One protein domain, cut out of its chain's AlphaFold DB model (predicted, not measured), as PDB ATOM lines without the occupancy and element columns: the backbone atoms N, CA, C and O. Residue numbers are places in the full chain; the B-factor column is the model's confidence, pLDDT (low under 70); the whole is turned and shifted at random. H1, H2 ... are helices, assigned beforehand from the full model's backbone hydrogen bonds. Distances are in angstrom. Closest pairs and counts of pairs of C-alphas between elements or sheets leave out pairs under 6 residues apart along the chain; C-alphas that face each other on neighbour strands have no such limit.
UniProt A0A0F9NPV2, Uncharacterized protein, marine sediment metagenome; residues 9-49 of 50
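This is residues 9 to 49 of the 50 residues of an uncharacterized protein of marine sediment metagenome (UniProt A0A0F9NPV2). Three helices follow one another in an open, elongated chain of corners, with the long H2 in the middle and the shorter H1 and H3 at its two ends. H1 and H3 stay apart, and no core forms between the three. The printed part has 41 residues with three named helices, H1, H2 and H3, and no named strand: all helix. It is only just extended, close to loose, with a radius of gyration of the C-alphas of 13.8 A, and spans 41 by 17 by 11 A.

H1, residues 9 to 15, begins at C-alpha 9 (258.520, 181.055, 182.544) and is 9.9 A long. H2, residues 21 to 34, measures 20.6 A. H3, residues 39 to 47, measures 12.5 A and ends at C-alpha 47 (232.084, 156.547, 190.969).

H1 and H2 are close but not clearly touching; their closest C-alphas, of Ser 15 and Tyr 23, are 6.3 A apart. They run the same way at a steep tilt of 66 degrees. H2, with residues 32 to 34 alone, touches H3 only at the corner by their link; the closest C-alphas, of Gln 33 and Tyr 41, are 5.6 A apart. They run the same way at a steep tilt of 54 degrees. Every O i to N i+4 pair is within hydrogen-bond range in H1 and H3, and 9 of 10 in H2.

The C-alphas farthest apart, of Glu 10 and Ser 49, are 40.8 A apart. The printed part has no cut, and both links are tight. The pLDDT is under 70 at residues 44 to 49.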
ATOM      1  N   ASN A   9     258.553 180.130 181.419       93.19
ATOM      2  CA  ASN A   9     258.520 181.055 182.544       93.19
ATOM      3  C   ASN A   9     257.329 182.023 182.470       93.19
ATOM      4  O   ASN A   9     256.689 182.260 183.491       93.19
ATOM      5  N   GLU A  10     256.997 182.554 181.291       93.38
ATOM      6  CA  GLU A  10     255.817 183.416 181.111       93.38
ATOM      7  C   GLU A  10     254.516 182.656 181.385       93.38
ATOM      8  O   GLU A  10     253.642 183.179 182.070       93.38
ATOM      9  N   MET A  11     254.406 181.407 180.923       91.38
ATOM     10  CA  MET A  11     253.231 180.571 181.188       91.38
ATOM     11  C   MET A  11     253.060 180.299 182.685       91.38
ATOM     12  O   MET A  11     251.973 180.508 183.221       91.38
ATOM     13  N   ARG A  12     254.142 179.904 183.373       90.88
ATOM     14  CA  ARG A  12     254.133 179.663 184.825       90.88
ATOM     15  C   ARG A  12     253.836 180.932 185.620       90.88
ATOM     16  O   ARG A  12     253.098 180.894 186.597       90.88
ATOM     17  N   SER A  13     254.422 182.057 185.216       92.88
ATOM     18  CA  SER A  13     254.188 183.340 185.886       92.88
ATOM     19  C   SER A  13     252.739 183.774 185.710       92.88
ATOM     20  O   SER A  13     252.125 184.219 186.669       92.88
ATOM     21  N   ASN A  14     252.164 183.583 184.520       90.69
ATOM     22  CA  ASN A  14     250.766 183.899 184.268       90.69
ATOM     23  C   ASN A  14     249.823 183.013 185.094       90.69
ATOM     24  O   ASN A  14     248.856 183.520 185.650       90.69
ATOM     25  N   SER A  15     250.109 181.712 185.218       89.69
ATOM     26  CA  SER A  15     249.281 180.797 186.016       89.69
ATOM     27  C   SER A  15     249.374 181.037 187.524       89.69
ATOM     28  O   SER A  15     248.484 180.610 188.242       89.69
ATOM     29  N   MET A  16     250.438 181.689 188.004       91.62
ATOM     30  CA  MET A  16     250.668 182.004 189.423       91.62
ATOM     31  C   MET A  16     250.505 183.496 189.742       91.62
ATOM     32  O   MET A  16     250.890 183.947 190.818       91.62
ATOM     33  N   ASN A  17     249.990 184.283 188.796       92.75
ATOM     34  CA  ASN A  17     249.764 185.705 188.994       92.75
ATOM     35  C   ASN A  17     248.449 185.903 189.766       92.75
ATOM     36  O   ASN A  17     247.405 185.574 189.211       92.75
ATOM     37  N   PRO A  18     248.452 186.487 190.977       90.81
ATOM     38  CA  PRO A  18     247.226 186.706 191.748       90.81
ATOM     39  C   PRO A  18     246.255 187.693 191.080       90.81
ATOM     40  O   PRO A  18     245.071 187.675 191.372       90.81
ATOM     41  N   ASN A  19     246.726 188.534 190.152       92.50
ATOM     42  CA  ASN A  19     245.855 189.407 189.358       92.50
ATOM     43  C   ASN A  19     245.270 188.703 188.117       92.50
ATOM     44  O   ASN A  19     244.558 189.331 187.333       92.50
ATOM     45  N   ASN A  20     245.607 187.431 187.872       93.06
ATOM     46  CA  ASN A  20     244.993 186.640 186.812       93.06
ATOM     47  C   ASN A  20     243.679 186.039 187.342       93.06
ATOM     48  O   ASN A  20     243.737 185.251 188.279       93.06
ATOM     49  N   PRO A  21     242.512 186.301 186.726       90.50
ATOM     50  CA  PRO A  21     241.234 185.743 187.183       90.50
ATOM     51  C   PRO A  21     241.194 184.207 187.173       90.50
ATOM     52  O   PRO A  21     240.429 183.596 187.913       90.50
ATOM     53  N   ALA A  22     242.029 183.558 186.355       92.75
ATOM     54  CA  ALA A  22     242.151 182.104 186.376       92.75
ATOM     55  C   ALA A  22     242.854 181.578 187.641       92.75
ATOM     56  O   ALA A  22     242.712 180.400 187.951       92.75
ATOM     57  N   TYR A  23     243.617 182.410 188.359       92.56
ATOM     58  CA  TYR A  23     244.291 182.016 189.597       92.56
ATOM     59  C   TYR A  23     243.277 181.674 190.692       92.56
ATOM     60  O   TYR A  23     243.349 180.593 191.275       92.56
ATOM     61  N   ASP A  24     242.288 182.546 190.900       92.06
ATOM     62  CA  ASP A  24     241.243 182.345 191.909       92.06
ATOM     63  C   ASP A  24     240.374 181.128 191.572       92.06
ATOM     64  O   ASP A  24     240.160 180.263 192.419       92.06
ATOM     65  N   ALA A  25     239.979 180.977 190.303       91.81
ATOM     66  CA  ALA A  25     239.217 179.814 189.849       91.81
ATOM     67  C   ALA A  25     239.970 178.485 190.071       91.81
ATOM     68  O   ALA A  25     239.370 177.478 190.447       91.81
ATOM     69  N   LEU A  26     241.294 178.468 189.868       90.19
ATOM     70  CA  LEU A  26     242.123 177.296 190.167       90.19
ATOM     71  C   LEU A  26     242.192 177.017 191.674       90.19
ATOM     72  O   LEU A  26     242.185 175.854 192.079       90.19
ATOM     73  N   ALA A  27     242.254 178.060 192.504       90.94
ATOM     74  CA  ALA A  27     242.256 177.915 193.955       90.94
ATOM     75  C   ALA A  27     240.922 177.354 194.472       90.94
ATOM     76  O   ALA A  27     240.930 176.418 195.273       90.94
ATOM     77  N   GLU A  28     239.793 177.862 193.976       92.31
ATOM     78  CA  GLU A  28     238.450 177.366 194.297       92.31
ATOM     79  C   GLU A  28     238.257 175.919 193.846       92.31
ATOM     80  O   GLU A  28     237.816 175.080 194.632       92.31
ATOM     81  N   ASN A  29     238.652 175.592 192.613       91.56
ATOM     82  CA  ASN A  29     238.590 174.223 192.110       91.56
ATOM     83  C   ASN A  29     239.401 173.269 193.000       91.56
ATOM     84  O   ASN A  29     238.893 172.233 193.428       91.56
ATOM     85  N   ARG A  30     240.627 173.661 193.366       92.31
ATOM     86  CA  ARG A  30     241.470 172.873 194.270       92.31
ATOM     87  C   ARG A  30     240.854 172.725 195.661       92.31
ATOM     88  O   ARG A  30     240.971 171.661 196.261       92.31
ATOM     89  N   ALA A  31     240.212 173.764 196.192       93.25
ATOM     90  CA  ALA A  31     239.515 173.682 197.472       93.25
ATOM     91  C   ALA A  31     238.327 172.710 197.397       93.25
ATOM     92  O   ALA A  31     238.169 171.863 198.272       93.25
ATOM     93  N   ASN A  32     237.551 172.774 196.316       92.25
ATOM     94  CA  ASN A  32     236.423 171.886 196.048       92.25
ATOM     95  C   ASN A  32     236.848 170.418 195.911       92.25
ATOM     96  O   ASN A  32     236.157 169.548 196.437       92.25
ATOM     97  N   GLN A  33     237.994 170.156 195.278       89.94
ATOM     98  CA  GLN A  33     238.612 168.827 195.163       89.94
ATOM     99  C   GLN A  33     239.202 168.291 196.471       89.94
ATOM    100  O   GLN A  33     239.525 167.114 196.549       89.94
ATOM    101  N   LEU A  34     239.416 169.130 197.482       93.12
ATOM    102  CA  LEU A  34     239.975 168.707 198.772       93.12
ATOM    103  C   LEU A  34     238.953 168.795 199.905       93.12
ATOM    104  O   LEU A  34     239.276 168.494 201.054       93.12
ATOM    105  N   ASN A  35     237.727 169.214 199.599       90.38
ATOM    106  CA  ASN A  35     236.649 169.330 200.560       90.38
ATOM    107  C   ASN A  35     235.759 168.077 200.502       90.38
ATOM    108  O   ASN A  35     234.888 168.004 199.637       90.38
ATOM    109  N   PRO A  36     235.879 167.128 201.449       87.25
ATOM    110  CA  PRO A  36     235.048 165.924 201.463       87.25
ATOM    111  C   PRO A  36     233.562 166.197 201.713       87.25
ATOM    112  O   PRO A  36     232.723 165.326 201.488       87.25
ATOM    113  N   ASN A  37     233.212 167.400 202.176       90.25
ATOM    114  CA  ASN A  37     231.823 167.819 202.322       90.25
ATOM    115  C   ASN A  37     231.246 168.412 201.030       90.25
ATOM    116  O   ASN A  37     230.034 168.592 200.961       90.25
ATOM    117  N   ASN A  38     232.076 168.708 200.026       90.19
ATOM    118  CA  ASN A  38     231.612 169.167 198.724       90.19
ATOM    119  C   ASN A  38     230.941 168.011 197.965       90.19
ATOM    120  O   ASN A  38     231.482 166.910 197.890       90.19
ATOM    121  N   GLU A  39     229.769 168.260 197.386       87.12
ATOM    122  CA  GLU A  39     228.993 167.241 196.666       87.12
ATOM    123  C   GLU A  39     229.753 166.689 195.456       87.12
ATOM    124  O   GLU A  39     229.690 165.496 195.173       87.12
ATOM    125  N   GLU A  40     230.514 167.540 194.765       82.94
ATOM    126  CA  GLU A  40     231.319 167.137 193.610       82.94
ATOM    127  C   GLU A  40     232.477 166.208 193.990       82.94
ATOM    128  O   GLU A  40     232.702 165.222 193.301       82.94
ATOM    129  N   TYR A  41     233.124 166.434 195.139       85.56
ATOM    130  CA  TYR A  41     234.141 165.514 195.661       85.56
ATOM    131  C   TYR A  41     233.566 164.117 195.930       85.56
ATOM    132  O   TYR A  41     234.202 163.102 195.653       85.56
ATOM    133  N   LYS A  42     232.343 164.062 196.473       82.50
ATOM    134  CA  LYS A  42     231.675 162.796 196.788       82.50
ATOM    135  C   LYS A  42     231.323 162.011 195.533       82.50
ATOM    136  O   LYS A  42     231.552 160.806 195.518       82.50
ATOM    137  N   ARG A  43     230.844 162.690 194.483       78.19
ATOM    138  CA  ARG A  43     230.554 162.064 193.182       78.19
ATOM    139  C   ARG A  43     231.770 161.320 192.634       78.19
ATOM    140  O   ARG A  43     231.640 160.144 192.309       78.19
ATOM    141  N   ASP A  44     232.934 161.964 192.628       69.06
ATOM    142  CA  ASP A  44     234.173 161.353 192.128       69.06
ATOM    143  C   ASP A  44     234.621 160.167 193.004       69.06
ATOM    144  O   ASP A  44     235.105 159.160 192.495       69.06
ATOM    145  N   SER A  45     234.426 160.249 194.327       64.31
ATOM    146  CA  SER A  45     234.773 159.156 195.252       64.31
ATOM    147  C   SER A  45     233.811 157.961 195.213       64.31
ATOM    148  O   SER A  45     234.203 156.846 195.545       64.31
ATOM    149  N   GLU A  46     232.551 158.182 194.835       64.56
ATOM    150  CA  GLU A  46     231.522 157.140 194.749       64.56
ATOM    151  C   GLU A  46     231.516 156.443 193.379       64.56
ATOM    152  O   GLU A  46     231.090 155.291 193.280       64.56
ATOM    153  N   GLU A  47     232.005 157.106 192.324       61.25
ATOM    154  CA  GLU A  47     232.084 156.547 190.969       61.25
ATOM    155  C   GLU A  47     233.134 155.425 190.845       61.25
ATOM    156  O   GLU A  47     232.913 154.478 190.096       61.25
ATOM    157  N   ASP A  48     234.203 155.448 191.651       59.94
ATOM    158  CA  ASP A  48     235.232 154.385 191.707       59.94
ATOM    159  C   ASP A  48     234.782 153.133 192.501       59.94
ATOM    160  O   ASP A  48     235.506 152.144 192.601       59.94
ATOM    161  N   SER A  49     233.575 153.150 193.086       59.75
ATOM    162  CA  SER A  49     233.030 152.053 193.904       59.75
ATOM    163  C   SER A  49     231.848 151.304 193.255       59.75
ATOM    164  O   SER A  49     231.125 150.587 193.958       59.75
TER     165      SER A  49